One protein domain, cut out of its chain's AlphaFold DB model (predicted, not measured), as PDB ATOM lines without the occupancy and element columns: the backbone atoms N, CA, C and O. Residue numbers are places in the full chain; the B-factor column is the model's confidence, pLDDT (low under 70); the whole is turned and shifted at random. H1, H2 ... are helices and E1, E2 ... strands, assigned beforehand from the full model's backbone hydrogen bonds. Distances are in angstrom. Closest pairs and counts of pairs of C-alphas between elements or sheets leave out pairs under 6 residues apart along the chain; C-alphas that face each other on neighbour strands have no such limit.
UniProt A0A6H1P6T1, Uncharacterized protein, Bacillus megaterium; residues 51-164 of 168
ATOM      1  N   ASN A  51      24.929   9.577 -14.634       84.69
ATOM      2  CA  ASN A  51      24.124  10.587 -13.956       84.69
ATOM      3  C   ASN A  51      22.707  10.056 -13.758       84.69
ATOM      4  O   ASN A  51      22.029   9.704 -14.724       84.69
ATOM      5  N   GLY A  52      22.274   9.998 -12.506       83.25
ATOM      6  CA  GLY A  52      20.956   9.525 -12.110       83.25
ATOM      7  C   GLY A  52      20.177  10.599 -11.363       83.25
ATOM      8  O   GLY A  52      20.644  11.710 -11.134       83.25
ATOM      9  N   THR A  53      18.965  10.258 -10.935       79.69
ATOM     10  CA  THR A  53      18.091  11.187 -10.200       79.69
ATOM     11  C   THR A  53      18.674  11.620  -8.849       79.69
ATOM     12  O   THR A  53      18.314  12.677  -8.342       79.69
ATOM     13  N   HIS A  54      19.559  10.816  -8.255       82.12
ATOM     14  CA  HIS A  54      20.105  11.050  -6.916       82.12
ATOM     15  C   HIS A  54      21.625  10.885  -6.820       82.12
ATOM     16  O   HIS A  54      22.166  10.868  -5.713       82.12
ATOM     17  N   TRP A  55      22.317  10.796  -7.956       86.94
ATOM     18  CA  TRP A  55      23.773  10.717  -8.023       86.94
ATOM     19  C   TRP A  55      24.300  11.366  -9.304       86.94
ATOM     20  O   TRP A  55      23.598  11.422 -10.316       86.94
ATOM     21  N   PHE A  56      25.557  11.797  -9.277       89.38
ATOM     22  CA  PHE A  56      26.314  12.130 -10.482       89.38
ATOM     23  C   PHE A  56      27.745  11.622 -10.351       89.38
ATOM     24  O   PHE A  56      28.304  11.618  -9.253       89.38
ATOM     25  N   GLY A  57      28.352  11.240 -11.466       93.50
ATOM     26  CA  GLY A  57      29.724  10.766 -11.497       93.50
ATOM     27  C   GLY A  57      30.027   9.965 -12.750       93.50
ATOM     28  O   GLY A  57      29.419  10.153 -13.805       93.50
ATOM     29  N   TYR A  58      30.994   9.064 -12.627       95.25
ATOM     30  CA  TYR A  58      31.476   8.250 -13.729       95.25
ATOM     31  C   TYR A  58      31.598   6.790 -13.317       95.25
ATOM     32  O   TYR A  58      32.210   6.447 -12.303       95.25
ATOM     33  N   ARG A  59      31.048   5.909 -14.147       96.06
ATOM     34  CA  ARG A  59      31.393   4.499 -14.135       96.06
ATOM     35  C   ARG A  59      32.791   4.328 -14.714       96.06
ATOM     36  O   ARG A  59      33.056   4.767 -15.835       96.06
ATOM     37  N   CYS A  60      33.653   3.640 -13.980       96.62
ATOM     38  CA  CYS A  60      35.045   3.435 -14.351       96.62
ATOM     39  C   CYS A  60      35.409   1.954 -14.271       96.62
ATOM     40  O   CYS A  60      35.035   1.263 -13.324       96.62
ATOM     41  N   SER A  61      36.193   1.484 -15.235       96.81
ATOM     42  CA  SER A  61      36.939   0.237 -15.097       96.81
ATOM     43  C   SER A  61      38.282   0.552 -14.451       96.81
ATOM     44  O   SER A  61      39.033   1.373 -14.978       96.81
ATOM     45  N   ILE A  62      38.602  -0.107 -13.339       96.56
ATOM     46  CA  ILE A  62      39.941  -0.076 -12.744       96.56
ATOM     47  C   ILE A  62      40.588  -1.447 -12.883       96.56
ATOM     48  O   ILE A  62      39.951  -2.467 -12.623       96.56
ATOM     49  N   LYS A  63      41.848  -1.491 -13.313       95.12
ATOM     50  CA  LYS A  63      42.562  -2.746 -13.561       95.12
ATOM     51  C   LYS A  63      43.967  -2.696 -12.985       95.12
ATOM     52  O   LYS A  63      44.716  -1.744 -13.203       95.12
ATOM     53  N   GLU A  64      44.326  -3.752 -12.271       91.56
ATOM     54  CA  GLU A  64      45.681  -3.942 -11.770       91.56
ATOM     55  C   GLU A  64      46.652  -4.264 -12.918       91.56
ATOM     56  O   GLU A  64      46.344  -5.046 -13.813       91.56
ATOM     57  N   LEU A  65      47.854  -3.683 -12.894       87.12
ATOM     58  CA  LEU A  65      48.816  -3.812 -14.000       87.12
ATOM     59  C   LEU A  65      49.376  -5.231 -14.159       87.12
ATOM     60  O   LEU A  65      49.632  -5.676 -15.275       87.12
ATOM     61  N   ASN A  66      49.562  -5.934 -13.040       85.19
ATOM     62  CA  ASN A  66      50.265  -7.219 -12.983       85.19
ATOM     63  C   ASN A  66      49.328  -8.414 -12.769       85.19
ATOM     64  O   ASN A  66      49.792  -9.524 -12.511       85.19
ATOM     65  N   SER A  67      48.013  -8.208 -12.846       83.19
ATOM     66  CA  SER A  67      47.041  -9.286 -12.701       83.19
ATOM     67  C   SER A  67      45.866  -9.117 -13.660       83.19
ATOM     68  O   SER A  67      45.688  -8.090 -14.311       83.19
ATOM     69  N   ASN A  68      45.040 -10.159 -13.749       86.19
ATOM     70  CA  ASN A  68      43.780 -10.101 -14.485       86.19
ATOM     71  C   ASN A  68      42.632  -9.518 -13.641       86.19
ATOM     72  O   ASN A  68      41.480  -9.604 -14.060       86.19
ATOM     73  N   LEU A  69      42.916  -8.946 -12.463       92.88
ATOM     74  CA  LEU A  69      41.896  -8.312 -11.638       92.88
ATOM     75  C   LEU A  69      41.472  -6.980 -12.263       92.88
ATOM     76  O   LEU A  69      42.263  -6.044 -12.389       92.88
ATOM     77  N   SER A  70      40.196  -6.913 -12.623       95.19
ATOM     78  CA  SER A  70      39.522  -5.709 -13.087       95.19
ATOM     79  C   SER A  70      38.235  -5.546 -12.298       95.19
ATOM     80  O   SER A  70      37.510  -6.520 -12.103       95.19
ATOM     81  N   LEU A  71      37.952  -4.322 -11.872       97.44
ATOM     82  CA  LEU A  71      36.732  -3.958 -11.164       97.44
ATOM     83  C   LEU A  71      35.993  -2.892 -11.958       97.44
ATOM     84  O   LEU A  71      36.615  -2.039 -12.594       97.44
ATOM     85  N   TYR A  72      34.669  -2.934 -11.898       97.56
ATOM     86  CA  TYR A  72      33.812  -1.895 -12.449       97.56
ATOM     87  C   TYR A  72      33.161  -1.130 -11.302       97.56
ATOM     88  O   TYR A  72      32.364  -1.685 -10.543       97.56
ATOM     89  N   ILE A  73      33.548   0.133 -11.155       97.88
ATOM     90  CA  ILE A  73      33.185   0.989 -10.027       97.88
ATOM     91  C   ILE A  73      32.370   2.190 -10.496       97.88
ATOM     92  O   ILE A  73      32.367   2.540 -11.676       97.88
ATOM     93  N   HIS A  74      31.705   2.853  -9.559       96.69
ATOM     94  CA  HIS A  74      31.149   4.185  -9.755       96.69
ATOM     95  C   HIS A  74      31.884   5.171  -8.859       96.69
ATOM     96  O   HIS A  74      31.982   4.963  -7.655       96.69
ATOM     97  N   PHE A  75      32.416   6.231  -9.451       97.00
ATOM     98  CA  PHE A  75      33.085   7.308  -8.743       97.00
ATOM     99  C   PHE A  75      32.270   8.585  -8.893       97.00
ATOM    100  O   PHE A  75      32.137   9.114  -9.999       97.00
ATOM    101  N   GLY A  76      31.686   9.058  -7.797       94.69
ATOM    102  CA  GLY A  76      30.678  10.102  -7.886       94.69
ATOM    103  C   GLY A  76      30.113  10.550  -6.557       94.69
ATOM    104  O   GLY A  76      30.429  10.009  -5.502       94.69
ATOM    105  N   PHE A  77      29.251  11.552  -6.616       91.38
ATOM    106  CA  PHE A  77      28.468  11.997  -5.478       91.38
ATOM    107  C   PHE A  77      27.093  11.335  -5.457       91.38
ATOM    108  O   PHE A  77      26.464  11.156  -6.500       91.38
ATOM    109  N   ILE A  78      26.591  11.066  -4.253       89.00
ATOM    110  CA  ILE A  78      25.223  10.611  -3.993       89.00
ATOM    111  C   ILE A  78      24.524  11.573  -3.015       89.00
ATOM    112  O   ILE A  78      25.106  11.964  -2.002       89.00
ATOM    113  N   PHE A  79      23.293  11.990  -3.335       79.25
ATOM    114  CA  PHE A  79      22.596  13.115  -2.676       79.25
ATOM    115  C   PHE A  79      21.298  12.755  -1.963       79.25
ATOM    116  O   PHE A  79      20.889  13.472  -1.056       79.25
ATOM    117  N   LEU A  80      20.620  11.692  -2.397       66.56
ATOM    118  CA  LEU A  80      19.336  11.272  -1.830       66.56
ATOM    119  C   LEU A  80      19.258   9.754  -1.581       66.56
ATOM    120  O   LEU A  80      18.275   9.135  -1.990       66.56
ATOM    121  N   PRO A  81      20.258   9.104  -0.958       64.94
ATOM    122  CA  PRO A  81      20.061   7.755  -0.464       64.94
ATOM    123  C   PRO A  81      19.386   7.780   0.915       64.94
ATOM    124  O   PRO A  81      19.492   8.747   1.668       64.94
ATOM    125  N   ASN A  82      18.743   6.671   1.277       66.00
ATOM    126  CA  ASN A  82      18.232   6.460   2.636       66.00
ATOM    127  C   ASN A  82      19.359   6.251   3.675       66.00
ATOM    128  O   ASN A  82      19.067   6.148   4.863       66.00
ATOM    129  N   THR A  83      20.616   6.151   3.222       72.38
ATOM    130  CA  THR A  83      21.811   5.781   3.995       72.38
ATOM    131  C   THR A  83      22.732   6.985   4.234       72.38
ATOM    132  O   THR A  83      22.525   7.746   5.179       72.38
ATOM    133  N   LYS A  84      23.730   7.210   3.366       80.94
ATOM    134  CA  LYS A  84      24.720   8.294   3.492       80.94
ATOM    135  C   LYS A  84      24.888   9.086   2.196       80.94
ATOM    136  O   LYS A  84      25.068   8.511   1.130       80.94
ATOM    137  N   VAL A  85      24.896  10.415   2.311       85.19
ATOM    138  CA  VAL A  85      25.238  11.348   1.224       85.19
ATOM    139  C   VAL A  85      26.733  11.660   1.206       85.19
ATOM    140  O   VAL A  85      27.377  11.676   2.255       85.19
ATOM    141  N   GLY A  86      27.282  11.953   0.030       90.69
ATOM    142  CA  GLY A  86      28.668  12.406  -0.111       90.69
ATOM    143  C   GLY A  86      29.349  11.909  -1.379       90.69
ATOM    144  O   GLY A  86      28.728  11.268  -2.226       90.69
ATOM    145  N   LEU A  87      30.639  12.221  -1.500       93.88
ATOM    146  CA  LEU A  87      31.510  11.681  -2.541       93.88
ATOM    147  C   LEU A  87      31.906  10.244  -2.181       93.88
ATOM    148  O   LEU A  87      32.379   9.983  -1.073       93.88
ATOM    149  N   MET A  88      31.716   9.326  -3.121       96.06
ATOM    150  CA  MET A  88      31.914   7.898  -2.928       96.06
ATOM    151  C   MET A  88      32.651   7.242  -4.100       96.06
ATOM    152  O   MET A  88      32.659   7.739  -5.230       96.06
ATOM    153  N   VAL A  89      33.293   6.120  -3.791       98.00
ATOM    154  CA  VAL A  89      33.631   5.066  -4.744       98.00
ATOM    155  C   VAL A  89      32.775   3.855  -4.391       98.00
ATOM    156  O   VAL A  89      32.896   3.302  -3.299       98.00
ATOM    157  N   GLU A  90      31.899   3.450  -5.300       97.44
ATOM    158  CA  GLU A  90      30.991   2.320  -5.129       97.44
ATOM    159  C   GLU A  90      31.435   1.128  -5.973       97.44
ATOM    160  O   GLU A  90      31.748   1.255  -7.161       97.44
ATOM    161  N   LEU A  91      31.395  -0.049  -5.355       97.88
ATOM    162  CA  LEU A  91      31.492  -1.344  -6.003       97.88
ATOM    163  C   LEU A  91      30.099  -1.993  -6.010       97.88
ATOM    164  O   LEU A  91      29.538  -2.289  -4.955       97.88
ATOM    165  N   ASP A  92      29.559  -2.222  -7.207       95.12
ATOM    166  CA  ASP A  92      28.280  -2.911  -7.426       95.12
ATOM    167  C   ASP A  92      28.509  -4.425  -7.528       95.12
ATOM    168  O   ASP A  92      29.357  -4.884  -8.305       95.12
ATOM    169  N   ARG A  93      27.735  -5.207  -6.776       96.94
ATOM    170  CA  ARG A  93      27.802  -6.671  -6.776       96.94
ATOM    171  C   ARG A  93      27.603  -7.295  -8.152       96.94
ATOM    172  O   ARG A  93      28.390  -8.156  -8.541       96.94
ATOM    173  N   ASN A  94      26.600  -6.857  -8.909       95.62
ATOM    174  CA  ASN A  94      26.243  -7.446 -10.202       95.62
ATOM    175  C   ASN A  94      27.355  -7.275 -11.239       95.62
ATOM    176  O   ASN A  94      27.557  -8.145 -12.085       95.62
ATOM    177  N   ASN A  95      28.112  -6.182 -11.145       94.75
ATOM    178  CA  ASN A  95      29.228  -5.913 -12.048       94.75
ATOM    179  C   ASN A  95      30.538  -6.587 -11.605       94.75
ATOM    180  O   ASN A  95      31.485  -6.647 -12.385       94.75
ATOM    181  N   ASN A  96      30.606  -7.101 -10.370       96.25
ATOM    182  CA  ASN A  96      31.838  -7.601  -9.751       96.25
ATOM    183  C   ASN A  96      31.663  -8.977  -9.075       96.25
ATOM    184  O   ASN A  96      32.430  -9.329  -8.178       96.25
ATOM    185  N   LEU A  97      30.686  -9.780  -9.518       94.19
ATOM    186  CA  LEU A  97      30.236 -11.028  -8.871       94.19
ATOM    187  C   LEU A  97      31.361 -11.977  -8.430       94.19
ATOM    188  O   LEU A  97      31.270 -12.599  -7.378       94.19
ATOM    189  N   GLN A  98      32.425 -12.099  -9.228       92.69
ATOM    190  CA  GLN A  98      33.509 -13.057  -8.978       92.69
ATOM    191  C   GLN A  98      34.380 -12.713  -7.765       92.69
ATOM    192  O   GLN A  98      35.042 -13.594  -7.220       92.69
ATOM    193  N   VAL A  99      34.429 -11.438  -7.383       94.69
ATOM    194  CA  VAL A  99      35.351 -10.911  -6.366       94.69
ATOM    195  C   VAL A  99      34.637 -10.104  -5.289       94.69
ATOM    196  O   VAL A  99      35.259  -9.749  -4.294       94.69
ATOM    197  N   TYR A 100      33.339  -9.839  -5.459       96.81
ATOM    198  CA  TYR A 100      32.569  -8.974  -4.575       96.81
ATOM    199  C   TYR A 100      32.599  -9.433  -3.119       96.81
ATOM    200  O   TYR A 100      33.030  -8.663  -2.275       96.81
ATOM    201  N   GLU A 101      32.220 -10.683  -2.833       95.94
ATOM    202  CA  GLU A 101      32.204 -11.220  -1.460       95.94
ATOM    203  C   GLU A 101      33.596 -11.156  -0.817       95.94
ATOM    204  O   GLU A 101      33.756 -10.782   0.340       95.94
ATOM    205  N   GLN A 102      34.637 -11.435  -1.604       95.75
ATOM    206  CA  GLN A 102      36.012 -11.361  -1.123       95.75
ATOM    207  C   GLN A 102      36.403  -9.927  -0.735       95.75
ATOM    208  O   GLN A 102      37.012  -9.716   0.314       95.75
ATOM    209  N   ILE A 103      36.065  -8.948  -1.577       97.12
ATOM    210  CA  ILE A 103      36.317  -7.533  -1.292       97.12
ATOM    211  C   ILE A 103      35.474  -7.086  -0.101       97.12
ATOM    212  O   ILE A 103      35.988  -6.407   0.781       97.12
ATOM    213  N   TRP A 104      34.206  -7.491  -0.056       97.31
ATOM    214  CA  TRP A 104      33.290  -7.197   1.034       97.31
ATOM    215  C   TRP A 104      33.881  -7.629   2.374       97.31
ATOM    216  O   TRP A 104      33.921  -6.820   3.296       97.31
ATOM    217  N   ASP A 105      34.423  -8.837   2.481       95.94
ATOM    218  CA  ASP A 105      34.976  -9.343   3.740       95.94
ATOM    219  C   ASP A 105      36.322  -8.712   4.128       95.94
ATOM    220  O   ASP A 105      36.615  -8.583   5.315       95.94
ATOM    221  N   GLN A 106      37.145  -8.314   3.151       96.44
ATOM    222  CA  GLN A 106      38.524  -7.858   3.390       96.44
ATOM    223  C   GLN A 106      38.715  -6.339   3.397       96.44
ATOM    224  O   GLN A 106      39.770  -5.861   3.813       96.44
ATOM    225  N   ILE A 107      37.757  -5.568   2.884       97.69
ATOM    226  CA  ILE A 107      37.875  -4.110   2.839       97.69
ATOM    227  C   ILE A 107      37.743  -3.515   4.248       97.69
ATOM    228  O   ILE A 107      36.826  -3.842   5.005       97.69
ATOM    229  N   GLU A 108      38.652  -2.604   4.576       97.06
ATOM    230  CA  GLU A 108      38.743  -1.932   5.874       97.06
ATOM    231  C   GLU A 108      38.707  -0.418   5.685       97.06
ATOM    232  O   GLU A 108      39.069   0.092   4.627       97.06
ATOM    233  N   ASP A 109      38.302   0.304   6.726       97.88
ATOM    234  CA  ASP A 109      38.405   1.760   6.784       97.88
ATOM    235  C   ASP A 109      39.844   2.257   6.565       97.88
ATOM    236  O   ASP A 109      40.824   1.595   6.911       97.88
ATOM    237  N   SER A 110      39.976   3.495   6.088       97.69
ATOM    238  CA  SER A 110      41.257   4.202   6.066       97.69
ATOM    239  C   SER A 110      41.119   5.636   6.584       97.69
ATOM    240  O   SER A 110      40.036   6.088   6.958       97.69
ATOM    241  N   SER A 111      42.228   6.378   6.608       96.88
ATOM    242  CA  SER A 111      42.188   7.825   6.840       96.88
ATOM    243  C   SER A 111      41.583   8.593   5.662       96.88
ATOM    244  O   SER A 111      41.174   9.731   5.835       96.88
ATOM    245  N   PHE A 112      41.540   8.006   4.461       97.56
ATOM    246  CA  PHE A 112      41.018   8.664   3.263       97.56
ATOM    247  C   PHE A 112      39.565   8.318   2.967       97.56
ATOM    248  O   PHE A 112      38.930   9.077   2.247       97.56
ATOM    249  N   TYR A 113      39.038   7.211   3.492       98.31
ATOM    250  CA  TYR A 113      37.668   6.774   3.235       98.31
ATOM    251  C   TYR A 113      37.080   5.961   4.390       98.31
ATOM    252  O   TYR A 113      37.800   5.333   5.168       98.31
ATOM    253  N   LYS A 114      35.749   5.943   4.454       98.06
ATOM    254  CA  LYS A 114      34.930   5.143   5.362       98.06
ATOM    255  C   LYS A 114      34.105   4.132   4.590       98.06
ATOM    256  O   LYS A 114      33.415   4.493   3.639       98.06
ATOM    257  N   VAL A 115      34.190   2.875   5.000       97.75
ATOM    258  CA  VAL A 115      33.450   1.770   4.407       97.75
ATOM    259  C   VAL A 115      32.006   1.812   4.904       97.75
ATOM    260  O   VAL A 115      31.740   1.786   6.102       97.75
ATOM    261  N   ASN A 116      31.062   1.845   3.971       96.19
ATOM    262  CA  ASN A 116      29.636   1.695   4.221       96.19
ATOM    263  C   ASN A 116      29.138   0.420   3.522       96.19
ATOM    264  O   ASN A 116      29.378   0.202   2.331       96.19
ATOM    265  N   LYS A 117      28.465  -0.417   4.313       95.62
ATOM    266  CA  LYS A 117      27.915  -1.731   3.948       95.62
ATOM    267  C   LYS A 117      26.419  -1.823   4.274       95.62
ATOM    268  O   LYS A 117      25.896  -2.908   4.495       95.62
ATOM    269  N   GLU A 118      25.733  -0.684   4.378       93.38
ATOM    270  CA  GLU A 118      24.310  -0.647   4.753       93.38
ATOM    271  C   GLU A 118      23.406  -1.222   3.649       93.38
ATOM    272  O   GLU A 118      22.285  -1.647   3.919       93.38
ATOM    273  N   GLU A 119      23.910  -1.282   2.415       90.75
ATOM    274  CA  GLU A 119      23.247  -1.879   1.261       90.75
ATOM    275  C   GLU A 119      24.056  -3.089   0.765       90.75
ATOM    276  O   GLU A 119      25.147  -2.932   0.223       90.75
ATOM    277  N   ASN A 120      23.516  -4.302   0.924       91.06
ATOM    278  CA  ASN A 120      24.232  -5.565   0.662       91.06
ATOM    279  C   ASN A 120      24.764  -5.736  -0.771       91.06
ATOM    280  O   ASN A 120      25.674  -6.530  -0.987       91.06
ATOM    281  N   ASP A 121      24.177  -5.043  -1.748       95.00
ATOM    282  CA  ASP A 121      24.589  -5.126  -3.152       95.00
ATOM    283  C   ASP A 121      25.521  -3.972  -3.568       95.00
ATOM    284  O   ASP A 121      26.078  -3.986  -4.669       95.00
ATOM    285  N   TYR A 122      25.745  -2.994  -2.680       94.50
ATOM    286  CA  TYR A 122      26.505  -1.776  -2.957       94.50
ATOM    287  C   TYR A 122      27.495  -1.477  -1.835       94.50
ATOM    288  O   TYR A 122      27.166  -0.847  -0.830       94.50
ATOM    289  N   LEU A 123      28.749  -1.874  -2.045       97.31
ATOM    290  CA  LEU A 123      29.834  -1.510  -1.144       97.31
ATOM    291  C   LEU A 123      30.283  -0.089  -1.485       97.31
ATOM    292  O   LEU A 123      30.757   0.150  -2.596       97.31
ATOM    293  N   LYS A 124      30.170   0.842  -0.538       97.56
ATOM    294  CA  LYS A 124      30.516   2.252  -0.756       97.56
ATOM    295  C   LYS A 124      31.689   2.657   0.126       97.56
ATOM    296  O   LYS A 124      31.668   2.460   1.335       97.56
ATOM    297  N   LEU A 125      32.711   3.250  -0.474       98.31
ATOM    298  CA  LEU A 125      33.810   3.904   0.226       98.31
ATOM    299  C   LEU A 125      33.517   5.396   0.148       98.31
ATOM    300  O   LEU A 125      33.547   5.949  -0.943       98.31
ATOM    301  N   PHE A 126      33.168   6.029   1.264       97.44
ATOM    302  CA  PHE A 126      32.865   7.460   1.326       97.44
ATOM    303  C   PHE A 126      34.083   8.250   1.770       97.44
ATOM    304  O   PHE A 126      34.751   7.853   2.723       97.44
ATOM    305  N   ILE A 127      34.330   9.410   1.167       96.44
ATOM    306  CA  ILE A 127      35.284  10.362   1.740       96.44
ATOM    307  C   ILE A 127      34.804  10.794   3.154       96.44
ATOM    308  O   ILE A 127      33.594  10.948   3.363       96.44
ATOM    309  N   PRO A 128      35.699  10.959   4.147       95.94
ATOM    310  CA  PRO A 128      35.358  11.511   5.454       95.94
ATOM    311  C   PRO A 128      34.794  12.933   5.349       95.94
ATOM    312  O   PRO A 128      35.160  13.682   4.445       95.94
ATOM    313  N   ASP A 129      33.905  13.314   6.268       90.81
ATOM    314  CA  ASP A 129      33.160  14.579   6.182       90.81
ATOM    315  C   ASP A 129      34.073  15.817   6.333       90.81
ATOM    316  O   ASP A 129      33.831  16.862   5.722       90.81
ATOM    317  N   ASP A 130      35.160  15.697   7.097       92.69
ATOM    318  CA  ASP A 130      36.204  16.716   7.232       92.69
ATOM    319  C   ASP A 130      36.984  16.902   5.924       92.69
ATOM    320  O   ASP A 130      37.158  18.028   5.457       92.69
ATOM    321  N   HIS A 131      37.378  15.804   5.276       93.25
ATOM    322  CA  HIS A 131      38.004  15.841   3.953       93.25
ATOM    323  C   HIS A 131      37.038  16.349   2.873       93.25
ATOM    324  O   HIS A 131      37.447  17.086   1.975       93.25
ATOM    325  N   LEU A 132      35.751  15.995   2.956       90.56
ATOM    326  CA  LEU A 132      34.733  16.492   2.034       90.56
ATOM    327  C   LEU A 132      34.587  18.009   2.139       90.56
ATOM    328  O   LEU A 132      34.548  18.687   1.117       90.56
ATOM    329  N   SER A 133      34.544  18.540   3.361       89.12
ATOM    330  CA  SER A 133      34.449  19.984   3.600       89.12
ATOM    331  C   SER A 133      35.647  20.715   2.988       89.12
ATOM    332  O   SER A 133      35.461  21.666   2.235       89.12
ATOM    333  N   GLN A 134      36.864  20.190   3.181       90.25
ATOM    334  CA  GLN A 134      38.076  20.725   2.549       90.25
ATOM    335  C   GLN A 134      37.987  20.726   1.017       90.25
ATOM    336  O   GLN A 134      38.308  21.727   0.382       90.25
ATOM    337  N   VAL A 135      37.516  19.630   0.410       89.12
ATOM    338  CA  VAL A 135      37.317  19.552  -1.047       89.12
ATOM    339  C   VAL A 135      36.309  20.599  -1.523       89.12
ATOM    340  O   VAL A 135      36.533  21.221  -2.558       89.12
ATOM    341  N   MET A 136      35.206  20.804  -0.801       84.62
ATOM    342  CA  MET A 136      34.134  21.721  -1.207       84.62
ATOM    343  C   MET A 136      34.488  23.202  -1.006       84.62
ATOM    344  O   MET A 136      33.977  24.050  -1.740       84.62
ATOM    345  N   GLU A 137      35.342  23.514  -0.031       86.81
ATOM    346  CA  GLU A 137      35.795  24.875   0.286       86.81
ATOM    347  C   GLU A 137      37.005  25.321  -0.554       86.81
ATOM    348  O   GLU A 137      37.220  26.525  -0.737       86.81
ATOM    349  N   GLU A 138      37.771  24.372  -1.103       87.19
ATOM    350  CA  GLU A 138      38.950  24.648  -1.925       87.19
ATOM    351  C   GLU A 138      38.594  25.430  -3.203       87.19
ATOM    352  O   GLU A 138      37.730  25.051  -3.998       87.19
ATOM    353  N   GLN A 139      39.294  26.545  -3.416       84.12
ATOM    354  CA  GLN A 139      39.075  27.444  -4.552       84.12
ATOM    355  C   GLN A 139      39.958  27.087  -5.751       84.12
ATOM    356  O   GLN A 139      39.584  27.338  -6.901       84.12
ATOM    357  N   SER A 140      41.130  26.501  -5.494       85.88
ATOM    358  CA  SER A 140      42.062  26.021  -6.507       85.88
ATOM    359  C   SER A 140      41.587  24.687  -7.071       85.88
ATOM    360  O   SER A 140      41.668  23.653  -6.413       85.88
ATOM    361  N   ALA A 141      41.159  24.680  -8.335       82.81
ATOM    362  CA  ALA A 141      40.763  23.446  -9.019       82.81
ATOM    363  C   ALA A 141      41.889  22.392  -9.046       82.81
ATOM    364  O   ALA A 141      41.614  21.198  -8.989       82.81
ATOM    365  N   VAL A 142      43.155  22.828  -9.092       87.94
ATOM    366  CA  VAL A 142      44.324  21.934  -9.041       87.94
ATOM    367  C   VAL A 142      44.422  21.261  -7.675       87.94
ATOM    368  O   VAL A 142      44.504  20.040  -7.593       87.94
ATOM    369  N   THR A 143      44.343  22.038  -6.596       89.38
ATOM    370  CA  THR A 143      44.442  21.516  -5.224       89.38
ATOM    371  C   THR A 143      43.233  20.648  -4.875       89.38
ATOM    372  O   THR A 143      43.381  19.581  -4.280       89.38
ATOM    373  N   GLN A 144      42.041  21.040  -5.332       90.00
ATOM    374  CA  GLN A 144      40.829  20.233  -5.220       90.00
ATOM    375  C   GLN A 144      41.014  18.878  -5.919       90.00
ATOM    376  O   GLN A 144      40.718  17.835  -5.334       90.00
ATOM    377  N   ALA A 145      41.562  18.873  -7.138       91.31
ATOM    378  CA  ALA A 145      41.860  17.646  -7.864       91.31
ATOM    379  C   ALA A 145      42.900  16.772  -7.154       91.31
ATOM    380  O   ALA A 145      42.718  15.562  -7.099       91.31
ATOM    381  N   GLU A 146      43.943  17.346  -6.555       92.88
ATOM    382  CA  GLU A 146      44.937  16.590  -5.781       92.88
ATOM    383  C   GLU A 146      44.329  15.898  -4.550       92.88
ATOM    384  O   GLU A 146      44.646  14.739  -4.270       92.88
ATOM    385  N   LEU A 147      43.444  16.582  -3.813       93.94
ATOM    386  CA  LEU A 147      42.735  16.004  -2.663       93.94
ATOM    387  C   LEU A 147      41.848  14.834  -3.096       93.94
ATOM    388  O   LEU A 147      41.928  13.735  -2.539       93.94
ATOM    389  N   VAL A 148      41.051  15.055  -4.141       95.25
ATOM    390  CA  VAL A 148      40.150  14.044  -4.700       95.25
ATOM    391  C   VAL A 148      40.937  12.877  -5.311       95.25
ATOM    392  O   VAL A 148      40.528  11.726  -5.170       95.25
ATOM    393  N   GLN A 149      42.099  13.130  -5.918       95.56
ATOM    394  CA  GLN A 149      42.965  12.092  -6.476       95.56
ATOM    395  C   GLN A 149      43.559  11.189  -5.396       95.56
ATOM    396  O   GLN A 149      43.542   9.970  -5.555       95.56
ATOM    397  N   LYS A 150      44.041  11.753  -4.280       95.81
ATOM    398  CA  LYS A 150      44.541  10.958  -3.141       95.81
ATOM    399  C   LYS A 150      43.458  10.026  -2.602       95.81
ATOM    400  O   LYS A 150      43.715   8.843  -2.387       95.81
ATOM    401  N   TYR A 151      42.250  10.558  -2.440       97.62
ATOM    402  CA  TYR A 151      41.076   9.791  -2.047       97.62
ATOM    403  C   TYR A 151      40.756   8.663  -3.042       97.62
ATOM    404  O   TYR A 151      40.676   7.498  -2.646       97.62
ATOM    405  N   PHE A 152      40.628   8.989  -4.331       98.00
ATOM    406  CA  PHE A 152      40.271   8.031  -5.377       98.00
ATOM    407  C   PHE A 152      41.301   6.904  -5.500       98.00
ATOM    408  O   PHE A 152      40.935   5.729  -5.492       98.00
ATOM    409  N   ILE A 153      42.594   7.244  -5.532       97.25
ATOM    410  CA  ILE A 153      43.688   6.264  -5.562       97.25
ATOM    411  C   ILE A 153      43.632   5.364  -4.329       97.25
ATOM    412  O   ILE A 153      43.732   4.150  -4.470       97.25
ATOM    413  N   SER A 154      43.428   5.930  -3.135       97.56
ATOM    414  CA  SER A 154      43.348   5.144  -1.901       97.56
ATOM    415  C   SER A 154      42.191   4.140  -1.927       97.56
ATOM    416  O   SER A 154      42.378   2.996  -1.507       97.56
ATOM    417  N   CYS A 155      41.031   4.532  -2.460       98.38
ATOM    418  CA  CYS A 155      39.888   3.636  -2.629       98.38
ATOM    419  C   CYS A 155      40.196   2.511  -3.623       98.38
ATOM    420  O   CYS A 155      40.027   1.337  -3.304       98.38
ATOM    421  N   CYS A 156      40.684   2.857  -4.815       97.62
ATOM    422  CA  CYS A 156      40.976   1.894  -5.875       97.62
ATOM    423  C   CYS A 156      42.073   0.901  -5.473       97.62
ATOM    424  O   CYS A 156      41.893  -0.304  -5.644       97.62
ATOM    425  N   ASP A 157      43.169   1.380  -4.875       95.75
ATOM    426  CA  ASP A 157      44.250   0.528  -4.365       95.75
ATOM    427  C   ASP A 157      43.717  -0.452  -3.308       95.75
ATOM    428  O   ASP A 157      44.075  -1.632  -3.307       95.75
ATOM    429  N   ALA A 158      42.832   0.007  -2.418       97.00
ATOM    430  CA  ALA A 158      42.251  -0.840  -1.387       97.00
ATOM    431  C   ALA A 158      41.293  -1.896  -1.948       97.00
ATOM    432  O   ALA A 158      41.393  -3.056  -1.553       97.00
ATOM    433  N   LEU A 159      40.420  -1.518  -2.887       97.38
ATOM    434  CA  LEU A 159      39.509  -2.440  -3.567       97.38
ATOM    435  C   LEU A 159      40.279  -3.508  -4.352       97.38
ATOM    436  O   LEU A 159      40.002  -4.698  -4.212       97.38
ATOM    437  N   LEU A 160      41.287  -3.101  -5.131       95.88
ATOM    438  CA  LEU A 160      42.138  -4.030  -5.876       95.88
ATOM    439  C   LEU A 160      42.895  -4.961  -4.925       95.88
ATOM    440  O   LEU A 160      42.890  -6.172  -5.122       95.88
ATOM    441  N   ARG A 161      43.486  -4.427  -3.849       94.69
ATOM    442  CA  ARG A 161      44.179  -5.233  -2.834       94.69
ATOM    443  C   ARG A 161      43.249  -6.252  -2.174       94.69
ATOM    444  O   ARG A 161      43.651  -7.402  -2.048       94.69
ATOM    445  N   ALA A 162      42.036  -5.854  -1.790       95.50
ATOM    446  CA  ALA A 162      41.038  -6.741  -1.193       95.50
ATOM    447  C   ALA A 162      40.528  -7.802  -2.190       95.50
ATOM    448  O   ALA A 162      40.180  -8.913  -1.797       95.50
ATOM    449  N   GLY A 163      40.527  -7.485  -3.489       93.62
ATOM    450  CA  GLY A 163      40.135  -8.392  -4.572       93.62
ATOM    451  C   GLY A 163      41.236  -9.350  -5.038       93.62
ATOM    452  O   GLY A 163      40.946 -10.310  -5.756       93.62
ATOM    453  N   ARG A 164      42.499  -9.154  -4.629       90.00
ATOM    454  CA  ARG A 164      43.575 -10.120  -4.904       90.00
ATOM    455  C   ARG A 164      43.240 -11.424  -4.198       90.00
ATOM    456  O   ARG A 164      43.139 -11.440  -2.975       90.00
TER     457      ARG A 164
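This is residues 51 to 164 of the 168 residues of an uncharacterized protein of Bacillus megaterium (UniProt A0A6H1P6T1). A strongly twisted sheet of five strands curls round one long helix, H3, which covers one face; the short helices H1 and H2 pack near opposite ends of H3. The printed part has 114 residues, with E1 E2 E3 H1 E4 E5 H2 H3 along it. The sheet, order E1 E2 E3 E5 E4, is antiparallel throughout, and the class is mixed, helices and strands. The whole is compact, radius of gyration of the C-alphas 13.7 A, spanning 40 by 33 by 25 A.

E1, residues 55 to 64, begins at C-alpha 55 (23.773, 10.717, -8.023) and is 26.6 A long. E2, 70 to 78, measures 23.5 A, and E3, 86 to 92, 17.0 A. H1 is residues 100 to 106, E4 114 to 119, E5 122 to 126 and H2 129 to 137. H3, 141 to 163, measures 32.2 A and ends at C-alpha 163 (40.135, -8.392, -4.572).

E1, E2 and E3 form a meander, each strand the antiparallel neighbour of the one before; N 58 and O 75 are 2.9 A apart, N 76 and O 88 3.0 A. Between the antiparallel neighbours E3 and E5, N 89 and O 125 are within hydrogen-bond range at 2.9 A; in the hairpin E4 and E5, N 116 and O 124 are within hydrogen-bond range at 2.8 A. E3, H1, E4 are a split strand-helix-strand unit, with E5 between its strands, and a right-handed crossover. H3 is on one face of the sheet, two layers; the closest C-alphas of E3 and H3, Val 89 and Cys 155, are 6.8 A apart. With residues 159 to 163 alone, H3 touches H1, about perpendicular at 84 degrees; the closest C-alphas, Ile 103 and Ala 162, are 4.8 A apart. H2 and H3 are a helical hairpin, opposite ways at a shallow tilt of 33 degrees, only just short of steep; H3 touches H2 with residues 144 to 148 alone, closest C-alphas Val 135 and Gln 144, 5.5 A. H1 and H2 only graze the sheet and are apart. In H1, H2 and H3 every O i to N i+4 pair is within hydrogen-bond range.

The two C-alphas farthest apart, Gln 98 and Gln 139, are 41.1 A apart. The printed part has no cut and no long link. Mean pLDDT of the printed part is 92.3; residues 80 to 82 are under 70.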